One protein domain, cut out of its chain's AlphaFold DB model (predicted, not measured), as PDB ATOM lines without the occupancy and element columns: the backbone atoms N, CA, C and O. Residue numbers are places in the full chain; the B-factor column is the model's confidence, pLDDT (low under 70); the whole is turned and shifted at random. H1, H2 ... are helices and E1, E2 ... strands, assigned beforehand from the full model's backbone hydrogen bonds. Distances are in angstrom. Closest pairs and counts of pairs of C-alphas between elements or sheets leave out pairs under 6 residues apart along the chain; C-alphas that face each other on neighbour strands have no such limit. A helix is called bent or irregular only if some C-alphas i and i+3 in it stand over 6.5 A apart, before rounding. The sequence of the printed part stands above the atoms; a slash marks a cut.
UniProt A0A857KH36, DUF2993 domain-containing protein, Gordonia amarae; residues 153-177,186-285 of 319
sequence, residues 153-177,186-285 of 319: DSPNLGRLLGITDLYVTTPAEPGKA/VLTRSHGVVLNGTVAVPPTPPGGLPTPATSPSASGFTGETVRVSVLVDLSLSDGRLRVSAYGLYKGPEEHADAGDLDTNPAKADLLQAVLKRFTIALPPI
ATOM      1  N   ASP A 153      11.202  26.637  22.000       93.44
ATOM      2  CA  ASP A 153      10.894  26.368  20.601       93.44
ATOM      3  C   ASP A 153      10.557  27.650  19.814       93.44
ATOM      4  O   ASP A 153      10.300  28.729  20.364       93.44
ATOM      5  N   SER A 154      10.565  27.519  18.489       93.94
ATOM      6  CA  SER A 154      10.211  28.592  17.557       93.94
ATOM      7  C   SER A 154       8.843  29.245  17.847       93.94
ATOM      8  O   SER A 154       8.796  30.474  17.945       93.94
ATOM      9  N   PRO A 155       7.735  28.494  18.040       91.69
ATOM     10  CA  PRO A 155       6.440  29.090  18.376       91.69
ATOM     11  C   PRO A 155       6.435  29.925  19.662       91.69
ATOM     12  O   PRO A 155       5.860  31.017  19.678       91.69
ATOM     13  N   ASN A 156       7.049  29.438  20.742       92.38
ATOM     14  CA  ASN A 156       7.098  30.151  22.016       92.38
ATOM     15  C   ASN A 156       7.995  31.393  21.917       92.38
ATOM     16  O   ASN A 156       7.598  32.461  22.385       92.38
ATOM     17  N   LEU A 157       9.137  31.303  21.226       92.88
ATOM     18  CA  LEU A 157       9.959  32.473  20.906       92.88
ATOM     19  C   LEU A 157       9.170  33.499  20.080       92.88
ATOM     20  O   LEU A 157       9.172  34.686  20.397       92.88
ATOM     21  N   GLY A 158       8.441  33.048  19.060       91.88
ATOM     22  CA  GLY A 158       7.588  33.895  18.235       91.88
ATOM     23  C   GLY A 158       6.549  34.659  19.043       91.88
ATOM     24  O   GLY A 158       6.418  35.874  18.898       91.88
ATOM     25  N   ARG A 159       5.856  33.984  19.969       90.62
ATOM     26  CA  ARG A 159       4.926  34.643  20.901       90.62
ATOM     27  C   ARG A 159       5.630  35.676  21.775       90.62
ATOM     28  O   ARG A 159       5.121  36.785  21.895       90.62
ATOM     29  N   LEU A 160       6.811  35.363  22.309       90.25
ATOM     30  CA  LEU A 160       7.612  36.292  23.119       90.25
ATOM     31  C   LEU A 160       8.143  37.503  22.330       90.25
ATOM     32  O   LEU A 160       8.380  38.553  22.923       90.25
ATOM     33  N   LEU A 161       8.296  37.391  21.007       90.19
ATOM     34  CA  LEU A 161       8.646  38.505  20.114       90.19
ATOM     35  C   LEU A 161       7.413  39.234  19.552       90.19
ATOM     36  O   LEU A 161       7.540  40.297  18.946       90.19
ATOM     37  N   GLY A 162       6.212  38.678  19.727       88.81
ATOM     38  CA  GLY A 162       4.998  39.159  19.070       88.81
ATOM     39  C   GLY A 162       4.938  38.853  17.565       88.81
ATOM     40  O   GLY A 162       4.155  39.486  16.857       88.81
ATOM     41  N   ILE A 163       5.725  37.889  17.082       91.44
ATOM     42  CA  ILE A 163       5.808  37.428  15.690       91.44
ATOM     43  C   ILE A 163       5.299  35.980  15.650       91.44
ATOM     44  O   ILE A 163       6.035  35.030  15.893       91.44
ATOM     45  N   THR A 164       4.000  35.788  15.415       88.12
ATOM     46  CA  THR A 164       3.345  34.481  15.638       88.12
ATOM     47  C   THR A 164       3.728  33.387  14.643       88.12
ATOM     48  O   THR A 164       3.529  32.213  14.932       88.12
ATOM     49  N   ASP A 165       4.216  33.769  13.466       91.12
ATOM     50  CA  ASP A 165       4.692  32.869  12.413       91.12
ATOM     51  C   ASP A 165       6.221  32.726  12.429       91.12
ATOM     52  O   ASP A 165       6.816  32.313  11.434       91.12
ATOM     53  N   LEU A 166       6.857  33.086  13.550       93.75
ATOM     54  CA  LEU A 166       8.300  33.029  13.678       93.75
ATOM     55  C   LEU A 166       8.810  31.591  13.691       93.75
ATOM     56  O   LEU A 166       8.306  30.743  14.433       93.75
ATOM     57  N   TYR A 167       9.874  31.349  12.934       93.62
ATOM     58  CA  TYR A 167      10.662  30.130  13.046       93.62
ATOM     59  C   TYR A 167      12.161  30.397  12.928       93.62
ATOM     60  O   TYR A 167      12.616  31.271  12.183       93.62
ATOM     61  N   VAL A 168      12.928  29.624  13.689       93.25
ATOM     62  CA  VAL A 168      14.384  29.696  13.775       93.25
ATOM     63  C   VAL A 168      14.989  28.740  12.755       93.25
ATOM     64  O   VAL A 168      14.606  27.573  12.669       93.25
ATOM     65  N   THR A 169      15.977  29.222  12.015       89.12
ATOM     66  CA  THR A 169      16.876  28.396  11.214       89.12
ATOM     67  C   THR A 169      18.320  28.721  11.578       89.12
ATOM     68  O   THR A 169      18.662  29.848  11.938       89.12
ATOM     69  N   THR A 170      19.192  27.717  11.511       84.50
ATOM     70  CA  THR A 170      20.631  27.883  11.753       84.50
ATOM     71  C   THR A 170      21.365  27.531  10.460       84.50
ATOM     72  O   THR A 170      21.568  26.341  10.205       84.50
ATOM     73  N   PRO A 171      21.712  28.523   9.616       79.56
ATOM     74  CA  PRO A 171      22.412  28.275   8.359       79.56
ATOM     75  C   PRO A 171      23.736  27.544   8.551       79.56
ATOM     76  O   PRO A 171      24.389  27.657   9.596       79.56
ATOM     77  N   ALA A 172      24.169  26.834   7.514       72.50
ATOM     78  CA  ALA A 172      25.466  26.185   7.496       72.50
ATOM     79  C   ALA A 172      26.601  27.222   7.503       72.50
ATOM     80  O   ALA A 172      26.413  28.417   7.277       72.50
ATOM     81  N   GLU A 173      27.822  26.786   7.806       67.00
ATOM     82  CA  GLU A 173      28.991  27.618   7.504       67.00
ATOM     83  C   GLU A 173      29.207  27.683   5.982       67.00
ATOM     84  O   GLU A 173      29.011  26.668   5.306       67.00
ATOM     85  N   PRO A 174      29.658  28.824   5.429       64.81
ATOM     86  CA  PRO A 174      30.000  28.916   4.014       64.81
ATOM     87  C   PRO A 174      30.964  27.799   3.590       64.81
ATOM     88  O   PRO A 174      32.017  27.606   4.196       64.81
ATOM     89  N   GLY A 175      30.602  27.054   2.543       61.12
ATOM     90  CA  GLY A 175      31.410  25.941   2.028       61.12
ATOM     91  C   GLY A 175      31.279  24.625   2.801       61.12
ATOM     92  O   GLY A 175      31.967  23.661   2.466       61.12
ATOM     93  N   LYS A 176      30.391  24.546   3.799       60.06
ATOM     94  CA  LYS A 176      30.004  23.292   4.455       60.06
ATOM     95  C   LYS A 176      28.591  22.921   4.017       60.06
ATOM     96  O   LYS A 176      27.705  23.768   4.011       60.06
ATOM     97  N   ALA A 177      28.382  21.663   3.629       56.62
ATOM     98  CA  ALA A 177      27.031  21.162   3.412       56.62
ATOM     99  C   ALA A 177      26.232  21.328   4.714       56.62
ATOM    100  O   ALA A 177      26.778  21.112   5.799       56.62
ATOM    101  N   VAL A 186      23.425  18.356  15.682       62.00
ATOM    102  CA  VAL A 186      22.590  19.561  15.678       62.00
ATOM    103  C   VAL A 186      23.520  20.771  15.587       62.00
ATOM    104  O   VAL A 186      24.393  20.926  16.439       62.00
ATOM    105  N   LEU A 187      23.344  21.634  14.581       74.56
ATOM    106  CA  LEU A 187      24.088  22.896  14.507       74.56
ATOM    107  C   LEU A 187      23.719  23.767  15.698       74.56
ATOM    108  O   LEU A 187      22.544  24.091  15.891       74.56
ATOM    109  N   THR A 188      24.740  24.167  16.455       82.56
ATOM    110  CA  THR A 188      24.584  25.086  17.577       82.56
ATOM    111  C   THR A 188      25.400  26.345  17.385       82.56
ATOM    112  O   THR A 188      26.620  26.264  17.224       82.56
ATOM    113  N   ARG A 189      24.752  27.515  17.418       86.00
ATOM    114  CA  ARG A 189      25.426  28.816  17.277       86.00
ATOM    115  C   ARG A 189      24.742  29.894  18.101       86.00
ATOM    116  O   ARG A 189      23.531  29.882  18.259       86.00
ATOM    117  N   SER A 190      25.511  30.850  18.604       89.62
ATOM    118  CA  SER A 190      24.978  32.064  19.233       89.62
ATOM    119  C   SER A 190      24.985  33.270  18.294       89.62
ATOM    120  O   SER A 190      24.279  34.232  18.556       89.62
ATOM    121  N   HIS A 191      25.744  33.228  17.197       92.00
ATOM    122  CA  HIS A 191      25.844  34.309  16.217       92.00
ATOM    123  C   HIS A 191      25.340  33.847  14.850       92.00
ATOM    124  O   HIS A 191      25.576  32.702  14.448       92.00
ATOM    125  N   GLY A 192      24.702  34.756  14.110       90.06
ATOM    126  CA  GLY A 192      24.212  34.487  12.757       90.06
ATOM    127  C   GLY A 192      23.093  33.452  12.710       90.06
ATOM    128  O   GLY A 192      22.976  32.697  11.744       90.06
ATOM    129  N   VAL A 193      22.282  33.409  13.766       93.44
ATOM    130  CA  VAL A 193      21.028  32.657  13.790       93.44
ATOM    131  C   VAL A 193      20.027  33.397  12.908       93.44
ATOM    132  O   VAL A 193      20.008  34.626  12.895       93.44
ATOM    133  N   VAL A 194      19.206  32.677  12.149       94.69
ATOM    134  CA  VAL A 194      18.220  33.293  11.258       94.69
ATOM    135  C   VAL A 194      16.833  33.143  11.857       94.69
ATOM    136  O   VAL A 194      16.359  32.037  12.109       94.69
ATOM    137  N   LEU A 195      16.170  34.273  12.084       95.94
ATOM    138  CA  LEU A 195      14.768  34.328  12.470       95.94
ATOM    139  C   LEU A 195      13.941  34.704  11.251       95.94
ATOM    140  O   LEU A 195      14.147  35.750  10.638       95.94
ATOM    141  N   ASN A 196      12.997  33.847  10.903       95.62
ATOM    142  CA  ASN A 196      12.088  34.056   9.791       95.62
ATOM    143  C   ASN A 196      10.730  34.431  10.355       95.62
ATOM    144  O   ASN A 196      10.288  33.793  11.304       95.62
ATOM    145  N   GLY A 197      10.058  35.422   9.783       94.19
ATOM    146  CA  GLY A 197       8.710  35.771  10.218       94.19
ATOM    147  C   GLY A 197       8.145  36.981   9.498       94.19
ATOM    148  O   GLY A 197       8.835  37.647   8.718       94.19
ATOM    149  N   THR A 198       6.878  37.264   9.772       92.69
ATOM    150  CA  THR A 198       6.165  38.401   9.195       92.69
ATOM    151  C   THR A 198       6.038  39.510  10.227       92.69
ATOM    152  O   THR A 198       5.510  39.307  11.320       92.69
ATOM    153  N   VAL A 199       6.498  40.713   9.881       90.88
ATOM    154  CA  VAL A 199       6.428  41.874  10.773       90.88
ATOM    155  C   VAL A 199       5.627  43.009  10.168       90.88
ATOM    156  O   VAL A 199       5.697  43.297   8.975       90.88
ATOM    157  N   ALA A 200       4.881  43.682  11.038       87.69
ATOM    158  CA  ALA A 200       4.189  44.913  10.712       87.69
ATOM    159  C   ALA A 200       5.184  46.055  10.488       87.69
ATOM    160  O   ALA A 200       6.043  46.317  11.345       87.69
ATOM    161  N   VAL A 201       5.007  46.773   9.387       84.94
ATOM    162  CA  VAL A 201       5.808  47.943   9.035       84.94
ATOM    163  C   VAL A 201       4.993  49.235   9.151       84.94
ATOM    164  O   VAL A 201       3.763  49.187   9.171       84.94
ATOM    165  N   PRO A 202       5.646  50.401   9.312       79.56
ATOM    166  CA  PRO A 202       4.964  51.688   9.278       79.56
ATOM    167  C   PRO A 202       4.208  51.915   7.953       79.56
ATOM    168  O   PRO A 202       4.720  51.510   6.914       79.56
ATOM    169  N   PRO A 203       3.062  52.625   7.970       79.75
ATOM    170  CA  PRO A 203       2.446  53.269   9.131       79.75
ATOM    171  C   PRO A 203       1.760  52.269  10.078       79.75
ATOM    172  O   PRO A 203       1.128  51.304   9.665       79.75
ATOM    173  N   THR A 204       1.882  52.516  11.385       77.50
ATOM    174  CA  THR A 204       1.252  51.676  12.418       77.50
ATOM    175  C   THR A 204      -0.276  51.797  12.337       77.50
ATOM    176  O   THR A 204      -0.776  52.924  12.356       77.50
ATOM    177  N   PRO A 205      -1.034  50.687  12.267       74.94
ATOM    178  CA  PRO A 205      -2.489  50.752  12.210       74.94
ATOM    179  C   PRO A 205      -3.104  51.237  13.538       74.94
ATOM    180  O   PRO A 205      -2.451  51.193  14.590       74.94
ATOM    181  N   PRO A 206      -4.380  51.670  13.528       69.50
ATOM    182  CA  PRO A 206      -5.130  51.947  14.752       69.50
ATOM    183  C   PRO A 206      -5.123  50.715  15.670       69.50
ATOM    184  O   PRO A 206      -5.526  49.634  15.250       69.50
ATOM    185  N   GLY A 207      -4.641  50.867  16.907       72.69
ATOM    186  CA  GLY A 207      -4.426  49.751  17.843       72.69
ATOM    187  C   GLY A 207      -2.956  49.419  18.117       72.69
ATOM    188  O   GLY A 207      -2.670  48.644  19.026       72.69
ATOM    189  N   GLY A 208      -2.022  50.059  17.409       79.44
ATOM    190  CA  GLY A 208      -0.596  49.951  17.695       79.44
ATOM    191  C   GLY A 208       0.076  48.764  17.010       79.44
ATOM    192  O   GLY A 208      -0.485  48.086  16.150       79.44
ATOM    193  N   LEU A 209       1.338  48.551  17.364       81.94
ATOM    194  CA  LEU A 209       2.132  47.464  16.819       81.94
ATOM    195  C   LEU A 209       1.856  46.153  17.575       81.94
ATOM    196  O   LEU A 209       1.594  46.204  18.777       81.94
ATOM    197  N   PRO A 210       1.958  44.987  16.910       80.94
ATOM    198  CA  PRO A 210       1.831  43.693  17.577       80.94
ATOM    199  C   PRO A 210       2.811  43.565  18.756       80.94
ATOM    200  O   PRO A 210       3.976  43.956  18.632       80.94
ATOM    201  N   THR A 211       2.330  43.032  19.881       82.50
ATOM    202  CA  THR A 211       3.109  42.739  21.097       82.50
ATOM    203  C   THR A 211       2.815  41.315  21.574       82.50
ATOM    204  O   THR A 211       1.756  40.786  21.238       82.50
ATOM    205  N   PRO A 212       3.647  40.704  22.435       81.06
ATOM    206  CA  PRO A 212       3.367  39.372  22.988       81.06
ATOM    207  C   PRO A 212       1.967  39.200  23.609       81.06
ATOM    208  O   PRO A 212       1.399  38.108  23.592       81.06
ATOM    209  N   ALA A 213       1.372  40.281  24.122       79.31
ATOM    210  CA  ALA A 213       0.031  40.271  24.705       79.31
ATOM    211  C   ALA A 213      -1.101  40.506  23.685       79.31
ATOM    212  O   ALA A 213      -2.237  40.104  23.930       79.31
ATOM    213  N   THR A 214      -0.824  41.169  22.558       77.50
ATOM    214  CA  THR A 214      -1.857  41.685  21.637       77.50
ATOM    215  C   THR A 214      -1.672  41.266  20.180       77.50
ATOM    216  O   THR A 214      -2.482  41.647  19.335       77.50
ATOM    217  N   SER A 215      -0.631  40.493  19.854       76.75
ATOM    218  CA  SER A 215      -0.326  40.109  18.477       76.75
ATOM    219  C   SER A 215      -1.459  39.275  17.860       76.75
ATOM    220  O   SER A 215      -1.767  38.182  18.354       76.75
ATOM    221  N   PRO A 216      -2.081  39.741  16.755       75.75
ATOM    222  CA  PRO A 216      -2.951  38.891  15.956       75.75
ATOM    223  C   PRO A 216      -2.127  37.793  15.266       75.75
ATOM    224  O   PRO A 216      -0.898  37.783  15.316       75.75
ATOM    225  N   SER A 217      -2.802  36.854  14.596       75.81
ATOM    226  CA  SER A 217      -2.097  35.989  13.646       75.81
ATOM    227  C   SER A 217      -1.561  36.847  12.504       75.81
ATOM    228  O   SER A 217      -2.159  37.878  12.193       75.81
ATOM    229  N   ALA A 218      -0.505  36.389  11.829       71.56
ATOM    230  CA  ALA A 218       0.035  37.080  10.655       71.56
ATOM    231  C   ALA A 218      -1.061  37.433   9.625       71.56
ATOM    232  O   ALA A 218      -1.139  38.566   9.168       71.56
ATOM    233  N   SER A 219      -1.988  36.506   9.351       76.19
ATOM    234  CA  SER A 219      -3.134  36.717   8.448       76.19
ATOM    235  C   SER A 219      -4.244  37.628   8.989       76.19
ATOM    236  O   SER A 219      -5.099  38.065   8.227       76.19
ATOM    237  N   GLY A 220      -4.281  37.862  10.302       78.62
ATOM    238  CA  GLY A 220      -5.291  38.689  10.962       78.62
ATOM    239  C   GLY A 220      -4.847  40.136  11.171       78.62
ATOM    240  O   GLY A 220      -5.632  40.942  11.667       78.62
ATOM    241  N   PHE A 221      -3.598  40.469  10.841       80.19
ATOM    242  CA  PHE A 221      -3.103  41.835  10.911       80.19
ATOM    243  C   PHE A 221      -3.589  42.640   9.700       80.19
ATOM    244  O   PHE A 221      -3.484  42.191   8.565       80.19
ATOM    245  N   THR A 222      -4.128  43.837   9.939       81.50
ATOM    246  CA  THR A 222      -4.762  44.669   8.899       81.50
ATOM    247  C   THR A 222      -3.868  45.789   8.364       81.50
ATOM    248  O   THR A 222      -4.285  46.517   7.467       81.50
ATOM    249  N   GLY A 223      -2.682  45.988   8.948       83.25
ATOM    250  CA  GLY A 223      -1.698  46.959   8.468       83.25
ATOM    251  C   GLY A 223      -0.754  46.367   7.421       83.25
ATOM    252  O   GLY A 223      -0.841  45.190   7.078       83.25
ATOM    253  N   GLU A 224       0.181  47.181   6.943       87.31
ATOM    254  CA  GLU A 224       1.217  46.721   6.019       87.31
ATOM    255  C   GLU A 224       2.199  45.778   6.732       87.31
ATOM    256  O   GLU A 224       2.606  46.009   7.876       87.31
ATOM    257  N   THR A 225       2.577  44.697   6.053       89.56
ATOM    258  CA  THR A 225       3.489  43.681   6.584       89.56
ATOM    259  C   THR A 225       4.543  43.308   5.567       89.56
ATOM    260  O   THR A 225       4.264  43.257   4.371       89.56
ATOM    261  N   VAL A 226       5.713  42.924   6.062       91.44
ATOM    262  CA  VAL A 226       6.772  42.328   5.254       91.44
ATOM    263  C   VAL A 226       7.199  41.004   5.875       91.44
ATOM    264  O   VAL A 226       7.349  40.897   7.096       91.44
ATOM    265  N   ARG A 227       7.381  39.984   5.035       93.56
ATOM    266  CA  ARG A 227       7.986  38.714   5.437       93.56
ATOM    267  C   ARG A 227       9.490  38.812   5.227       93.56
ATOM    268  O   ARG A 227       9.928  39.194   4.148       93.56
ATOM    269  N   VAL A 228      10.268  38.487   6.253       95.75
ATOM    270  CA  VAL A 228      11.728  38.649   6.243       95.75
ATOM    271  C   VAL A 228      12.428  37.471   6.906       95.75
ATOM    272  O   VAL A 228      11.866  36.800   7.773       95.75
ATOM    273  N   SER A 229      13.678  37.262   6.504       96.69
ATOM    274  CA  SER A 229      14.649  36.412   7.188       96.69
ATOM    275  C   SER A 229      15.736  37.310   7.756       96.69
ATOM    276  O   SER A 229      16.397  38.035   7.013       96.69
ATOM    277  N   VAL A 230      15.897  37.309   9.075       96.88
ATOM    278  CA  VAL A 230      16.727  38.270   9.804       96.88
ATOM    279  C   VAL A 230      17.852  37.545  10.519       96.88
ATOM    280  O   VAL A 230      17.611  36.576  11.233       96.88
ATOM    281  N   LEU A 231      19.074  38.035  10.343       95.94
ATOM    282  CA  LEU A 231      20.244  37.595  11.087       95.94
ATOM    283  C   LEU A 231      20.243  38.210  12.485       95.94
ATOM    284  O   LEU A 231      20.126  39.433  12.634       95.94
ATOM    285  N   VAL A 232      20.399  37.355  13.492       97.31
ATOM    286  CA  VAL A 232      20.438  37.742  14.898       97.31
ATOM    287  C   VAL A 232      21.604  37.110  15.643       97.31
ATOM    288  O   VAL A 232      22.032  35.990  15.349       97.31
ATOM    289  N   ASP A 233      22.031  37.825  16.675       96.56
ATOM    290  CA  ASP A 233      22.903  37.319  17.723       96.56
ATOM    291  C   ASP A 233      22.109  37.059  19.000       96.56
ATOM    292  O   ASP A 233      21.235  37.836  19.395       96.56
ATOM    293  N   LEU A 234      22.454  35.960  19.657       96.69
ATOM    294  CA  LEU A 234      21.940  35.519  20.938       96.69
ATOM    295  C   LEU A 234      23.008  35.778  21.993       96.69
ATOM    296  O   LEU A 234      24.149  35.328  21.887       96.69
ATOM    297  N   SER A 235      22.630  36.494  23.039       96.69
ATOM    298  CA  SER A 235      23.514  36.787  24.164       96.69
ATOM    299  C   SER A 235      22.741  36.743  25.473       96.69
ATOM    300  O   SER A 235      21.513  36.821  25.489       96.69
ATOM    301  N   LEU A 236      23.463  36.604  26.581       95.44
ATOM    302  CA  LEU A 236      22.901  36.740  27.919       95.44
ATOM    303  C   LEU A 236      23.292  38.108  28.481       95.44
ATOM    304  O   LEU A 236      24.467  38.466  28.490       95.44
ATOM    305  N   SER A 237      22.308  38.870  28.950       91.69
ATOM    306  CA  SER A 237      22.499  40.167  29.605       91.69
ATOM    307  C   SER A 237      21.622  40.209  30.852       91.69
ATOM    308  O   SER A 237      20.410  40.009  30.770       91.69
ATOM    309  N   ASP A 238      22.241  40.399  32.019       86.38
ATOM    310  CA  ASP A 238      21.583  40.346  33.335       86.38
ATOM    311  C   ASP A 238      20.789  39.046  33.568       86.38
ATOM    312  O   ASP A 238      19.667  39.063  34.071       86.38
ATOM    313  N   GLY A 239      21.330  37.907  33.119       84.75
ATOM    314  CA  GLY A 239      20.654  36.608  33.212       84.75
ATOM    315  C   GLY A 239      19.443  36.447  32.281       84.75
ATOM    316  O   GLY A 239      18.709  35.471  32.402       84.75
ATOM    317  N   ARG A 240      19.222  37.379  31.346       91.50
ATOM    318  CA  ARG A 240      18.133  37.331  30.362       91.50
ATOM    319  C   ARG A 240      18.667  37.090  28.961       91.50
ATOM    320  O   ARG A 240      19.730  37.594  28.599       91.50
ATOM    321  N   LEU A 241      17.887  36.381  28.152       94.31
ATOM    322  CA  LEU A 241      18.165  36.223  26.730       94.31
ATOM    323  C   LEU A 241      17.952  37.553  25.997       94.31
ATOM    324  O   LEU A 241      16.852  38.110  25.978       94.31
ATOM    325  N   ARG A 242      19.015  38.043  25.367       96.00
ATOM    326  CA  ARG A 242      19.028  39.183  24.458       96.00
ATOM    327  C   ARG A 242      19.188  38.678  23.027       96.00
ATOM    328  O   ARG A 242      20.210  38.086  22.688       96.00
ATOM    329  N   VAL A 243      18.187  38.961  22.203       96.69
ATOM    330  CA  VAL A 243      18.216  38.765  20.752       96.69
ATOM    331  C   VAL A 243      18.527  40.114  20.110       96.69
ATOM    332  O   VAL A 243      17.846  41.102  20.396       96.69
ATOM    333  N   SER A 244      19.555  40.167  19.269       97.50
ATOM    334  CA  SER A 244      20.016  41.392  18.608       97.50
ATOM    335  C   SER A 244      20.062  41.183  17.102       97.50
ATOM    336  O   SER A 244      20.935  40.480  16.603       97.50
ATOM    337  N   ALA A 245      19.126  41.789  16.377       97.62
ATOM    338  CA  ALA A 245      19.100  41.716  14.923       97.62
ATOM    339  C   ALA A 245      20.067  42.722  14.299       97.62
ATOM    340  O   ALA A 245      20.098  43.883  14.706       97.62
ATOM    341  N   TYR A 246      20.816  42.289  13.285       95.88
ATOM    342  CA  TYR A 246      21.847  43.125  12.661       95.88
ATOM    343  C   TYR A 246      21.780  43.178  11.130       95.88
ATOM    344  O   TYR A 246      22.475  43.989  10.521       95.88
ATOM    345  N   GLY A 247      20.939  42.366  10.486       95.31
ATOM    346  CA  GLY A 247      20.782  42.420   9.035       95.31
ATOM    347  C   GLY A 247      19.757  41.437   8.492       95.31
ATOM    348  O   GLY A 247      19.212  40.617   9.227       95.31
ATOM    349  N   LEU A 248      19.501  41.520   7.190       95.75
ATOM    350  CA  LEU A 248      18.705  40.524   6.479       95.75
ATOM    351  C   LEU A 248      19.599  39.371   6.030       95.75
ATOM    352  O   LEU A 248      20.748  39.566   5.631       95.75
ATOM    353  N   TYR A 249      19.063  38.162   6.093       93.88
ATOM    354  CA  TYR A 249      19.738  36.973   5.610       93.88
ATOM    355  C   TYR A 249      19.534  36.814   4.097       93.88
ATOM    356  O   TYR A 249      18.411  36.891   3.608       93.88
ATOM    357  N   LYS A 250      20.635  36.582   3.373       89.88
ATOM    358  CA  LYS A 250      20.683  36.392   1.908       89.88
ATOM    359  C   LYS A 250      21.493  35.156   1.504       89.88
ATOM    360  O   LYS A 250      22.126  35.136   0.448       89.88
ATOM    361  N   GLY A 251      21.604  34.187   2.410       85.38
ATOM    362  CA  GLY A 251      22.366  32.970   2.143       85.38
ATOM    363  C   GLY A 251      21.648  32.037   1.162       85.38
ATOM    364  O   GLY A 251      20.518  32.304   0.766       85.38
ATOM    365  N   PRO A 252      22.309  30.957   0.725       82.06
ATOM    366  CA  PRO A 252      21.750  30.030  -0.259       82.06
ATOM    367  C   PRO A 252      20.604  29.159   0.281       82.06
ATOM    368  O   PRO A 252      19.847  28.602  -0.513       82.06
ATOM    369  N   GLU A 253      20.480  29.005   1.599       83.62
ATOM    370  CA  GLU A 253      19.377  28.294   2.245       83.62
ATOM    371  C   GLU A 253      18.033  29.023   2.068       83.62
ATOM    372  O   GLU A 253      17.997  30.208   1.749       83.62
ATOM    373  N   GLU A 254      16.908  28.328   2.278       82.75
ATOM    374  CA  GLU A 254      15.570  28.923   2.145       82.75
ATOM    375  C   GLU A 254      15.413  30.159   3.045       82.75
ATOM    376  O   GLU A 254      15.616  30.101   4.260       82.75
ATOM    377  N   HIS A 255      15.031  31.277   2.430       87.81
ATOM    378  CA  HIS A 255      14.829  32.555   3.094       87.81
ATOM    379  C   HIS A 255      13.736  33.365   2.394       87.81
ATOM    380  O   HIS A 255      13.393  33.123   1.236       87.81
ATOM    381  N   ALA A 256      13.162  34.321   3.115       90.19
ATOM    382  CA  ALA A 256      12.186  35.245   2.571       90.19
ATOM    383  C   ALA A 256      12.874  36.312   1.714       90.19
ATOM    384  O   ALA A 256      13.869  36.909   2.128       90.19
ATOM    385  N   ASP A 257      12.293  36.589   0.547       87.75
ATOM    386  CA  ASP A 257      12.689  37.720  -0.282       87.75
ATOM    387  C   ASP A 257      12.098  39.013   0.296       87.75
ATOM    388  O   ASP A 257      10.883  39.221   0.298       87.75
ATOM    389  N   ALA A 258      12.975  39.877   0.805       87.00
ATOM    390  CA  ALA A 258      12.612  41.186   1.338       87.00
ATOM    391  C   ALA A 258      12.555  42.284   0.255       87.00
ATOM    392  O   ALA A 258      12.388  43.463   0.580       87.00
ATOM    393  N   GLY A 259      12.716  41.930  -1.024       88.50
ATOM    394  CA  GLY A 259      12.749  42.862  -2.142       88.50
ATOM    395  C   GLY A 259      13.925  43.838  -2.054       88.50
ATOM    396  O   GLY A 259      15.057  43.470  -1.749       88.50
ATOM    397  N   ASP A 260      13.658  45.118  -2.311       90.31
ATOM    398  CA  ASP A 260      14.646  46.201  -2.264       90.31
ATOM    399  C   ASP A 260      14.817  46.824  -0.864       90.31
ATOM    400  O   ASP A 260      15.424  47.887  -0.743       90.31
ATOM    401  N   LEU A 261      14.289  46.198   0.200       91.00
ATOM    402  CA  LEU A 261      14.270  46.766   1.556       91.00
ATOM    403  C   LEU A 261      15.659  47.174   2.070       91.00
ATOM    404  O   LEU A 261      15.777  48.183   2.760       91.00
ATOM    405  N   ASP A 262      16.701  46.415   1.734       90.69
ATOM    406  CA  ASP A 262      18.069  46.681   2.183       90.69
ATOM    407  C   ASP A 262      19.013  47.201   1.089       90.69
ATOM    408  O   ASP A 262      20.147  47.576   1.382       90.69
ATOM    409  N   THR A 263      18.554  47.254  -0.163       92.00
ATOM    410  CA  THR A 263      19.324  47.809  -1.286       92.00
ATOM    411  C   THR A 263      18.916  49.238  -1.627       92.00
ATOM    412  O   THR A 263      19.721  49.977  -2.190       92.00
ATOM    413  N   ASN A 264      17.698  49.654  -1.270       94.25
ATOM    414  CA  ASN A 264      17.179  50.990  -1.523       94.25
ATOM    415  C   ASN A 264      17.450  51.929  -0.330       94.25
ATOM    416  O   ASN A 264      16.813  51.780   0.718       94.25
ATOM    417  N   PRO A 265      18.312  52.957  -0.470       93.38
ATOM    418  CA  PRO A 265      18.621  53.883   0.621       93.38
ATOM    419  C   PRO A 265      17.399  54.631   1.169       93.38
ATOM    420  O   PRO A 265      17.379  54.985   2.344       93.38
ATOM    421  N   ALA A 266      16.356  54.834   0.354       94.75
ATOM    422  CA  ALA A 266      15.119  55.479   0.796       94.75
ATOM    423  C   ALA A 266      14.321  54.630   1.805       94.75
ATOM    424  O   ALA A 266      13.435  55.154   2.477       94.75
ATOM    425  N   LYS A 267      14.628  53.330   1.926       93.75
ATOM    426  CA  LYS A 267      13.993  52.388   2.860       93.75
ATOM    427  C   LYS A 267      14.848  52.093   4.097       93.75
ATOM    428  O   LYS A 267      14.485  51.224   4.884       93.75
ATOM    429  N   ALA A 268      15.944  52.822   4.322       93.75
ATOM    430  CA  ALA A 268      16.827  52.591   5.468       93.75
ATOM    431  C   ALA A 268      16.082  52.658   6.819       93.75
ATOM    432  O   ALA A 268      16.257  51.780   7.665       93.75
ATOM    433  N   ASP A 269      15.190  53.635   6.996       93.38
ATOM    434  CA  ASP A 269      14.381  53.767   8.216       93.38
ATOM    435  C   ASP A 269      13.394  52.603   8.388       93.38
ATOM    436  O   ASP A 269      13.162  52.121   9.500       93.38
ATOM    437  N   LEU A 270      12.844  52.107   7.275       93.12
ATOM    438  CA  LEU A 270      11.957  50.948   7.247       93.12
ATOM    439  C   LEU A 270      12.706  49.674   7.657       93.12
ATOM    440  O   LEU A 270      12.217  48.916   8.493       93.12
ATOM    441  N   LEU A 271      13.915  49.471   7.124       94.62
ATOM    442  CA  LEU A 271      14.790  48.364   7.503       94.62
ATOM    443  C   LEU A 271      15.117  48.408   9.001       94.62
ATOM    444  O   LEU A 271      14.991  47.395   9.686       94.62
ATOM    445  N   GLN A 272      15.476  49.577   9.539       94.38
ATOM    446  CA  GLN A 272      15.734  49.733  10.974       94.38
ATOM    447  C   GLN A 272      14.491  49.421  11.818       94.38
ATOM    448  O   GLN A 272      14.591  48.751  12.849       94.38
ATOM    449  N   ALA A 273      13.304  49.843  11.371       92.31
ATOM    450  CA  ALA A 273      12.050  49.508  12.038       92.31
ATOM    451  C   ALA A 273      11.775  47.993  12.042       92.31
ATOM    452  O   ALA A 273      11.313  47.472  13.059       92.31
ATOM    453  N   VAL A 274      12.097  47.289  10.951       93.94
ATOM    454  CA  VAL A 274      12.011  45.822  10.843       93.94
ATOM    455  C   VAL A 274      12.999  45.144  11.793       93.94
ATOM    456  O   VAL A 274      12.573  44.351  12.629       93.94
ATOM    457  N   LEU A 275      14.292  45.487  11.742       96.06
ATOM    458  CA  LEU A 275      15.322  44.888  12.607       96.06
ATOM    459  C   LEU A 275      15.018  45.104  14.095       96.06
ATOM    460  O   LEU A 275      15.203  44.207  14.922       96.06
ATOM    461  N   LYS A 276      14.457  46.265  14.447       93.94
ATOM    462  CA  LYS A 276      14.017  46.553  15.814       93.94
ATOM    463  C   LYS A 276      12.948  45.576  16.318       93.94
ATOM    464  O   LYS A 276      12.893  45.344  17.520       93.94
ATOM    465  N   ARG A 277      12.130  44.971  15.447       92.31
ATOM    466  CA  ARG A 277      11.137  43.950  15.853       92.31
ATOM    467  C   ARG A 277      11.749  42.622  16.258       92.31
ATOM    468  O   ARG A 277      11.179  41.930  17.089       92.31
ATOM    469  N   PHE A 278      12.902  42.295  15.691       95.25
ATOM    470  CA  PHE A 278      13.653  41.087  16.023       95.25
ATOM    471  C   PHE A 278      14.682  41.332  17.135       95.25
ATOM    472  O   PHE A 278      15.357  40.402  17.564       95.25
ATOM    473  N   THR A 279      14.799  42.572  17.625       94.88
ATOM    474  CA  THR A 279      15.715  42.945  18.705       94.88
ATOM    475  C   THR A 279      14.958  43.097  20.018       94.88
ATOM    476  O   THR A 279      14.237  44.074  20.220       94.88
ATOM    477  N   ILE A 280      15.146  42.160  20.944       91.31
ATOM    478  CA  ILE A 280      14.421  42.130  22.217       91.31
ATOM    479  C   ILE A 280      15.297  41.582  23.347       91.31
ATOM    480  O   ILE A 280      16.183  40.759  23.135       91.31
ATOM    481  N   ALA A 281      15.055  42.052  24.569       92.31
ATOM    482  CA  ALA A 281      15.467  41.339  25.772       92.31
ATOM    483  C   ALA A 281      14.235  40.617  26.313       92.31
ATOM    484  O   ALA A 281      13.242  41.273  26.638       92.31
ATOM    485  N   LEU A 282      14.284  39.290  26.356       90.31
ATOM    486  CA  LEU A 282      13.182  38.494  26.871       90.31
ATOM    487  C   LEU A 282      13.031  38.690  28.388       90.31
ATOM    488  O   LEU A 282      13.995  39.071  29.067       90.31
ATOM    489  N   PRO A 283      11.835  38.420  28.938       87.81
ATOM    490  CA  PRO A 283      11.659  38.253  30.375       87.81
ATOM    491  C   PRO A 283      12.647  37.217  30.944       87.81
ATOM    492  O   PRO A 283      13.139  36.366  30.194       87.81
ATOM    493  N   PRO A 284      12.957  37.266  32.251       87.38
ATOM    494  CA  PRO A 284      13.749  36.227  32.898       87.38
ATOM    495  C   PRO A 284      13.128  34.850  32.651       87.38
ATOM    496  O   PRO A 284      11.994  34.591  33.046       87.38
ATOM    497  N   ILE A 285      13.872  33.973  31.980       86.81
ATOM    498  CA  ILE A 285      13.437  32.598  31.754       86.81
ATOM    499  C   ILE A 285      13.829  31.799  32.999       86.81
ATOM    500  O   ILE A 285      15.006  31.816  33.375       86.81
TER     501      ILE A 285
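Overview. This is residues 153 to 177 and 186 to 285 of the 319 residues of the protein "DUF2993 domain-containing protein" of Gordonia amarae (UniProt A0A857KH36). A strongly twisted sheet of four strands curls round helix H2, and the short helix H1 packs on the same face near edge strand E1. Long loops, residues 201 to 224 and 249 to 264, link the parts. The printed part has 125 residues, with named elements in the order H1 E1 E2 E3 E4 H2; the sheet order is E1 E2 E3 E4, antiparallel throughout. The class is mixed, helices and strands, with under half of the residues in named elements. The whole is compact, radius of gyration of the C-alphas 14.5 A, spanning 45 by 37 by 24 A.

Along the chain. The sheet holds E1, residues 167 to 169; E2, 193 to 200, 21.1 A long; E3, 225 to 237, 30.1 A; and E4, 240 to 248, 24.1 A. H1, residues 154 to 161, begins at C-alpha 154 (10.211, 28.592, 17.557). H2, residues 265 to 278, 20.6 A, ends at C-alpha 278 (13.653, 41.087, 16.023); it is irregular, with C-alphas 266 and 269 7.7 A apart.

Arrangement. E2, E3 and E4 form a meander, each strand the antiparallel neighbour of the one before. N 169 and O 194 of E1 and E2 are 2.8 A apart, N 195 and O 230 of E2 and E3 2.8 A, and N 233 and O 244 of E3 and E4 2.9 A, within hydrogen-bond range. E3 bends by 73 degrees at residue 228. H2 is on the sheet; its closest C-alphas to E4 are Leu 275 and Ala 245, 5.4 A. H1 is on the same face, at a height over the sheet of 8.6 A. Every O i to N i+4 pair is within range in H1, and 6 of 10 in H2.

Size, cuts and confidence. Residues 178 to 185 are not printed; C-alphas 177 and 186 are 13.1 A apart across the cut. The links E2 to E3 and E4 to H2 are long. The pLDDT is under 70 at residues 173 to 177, 186 and 206.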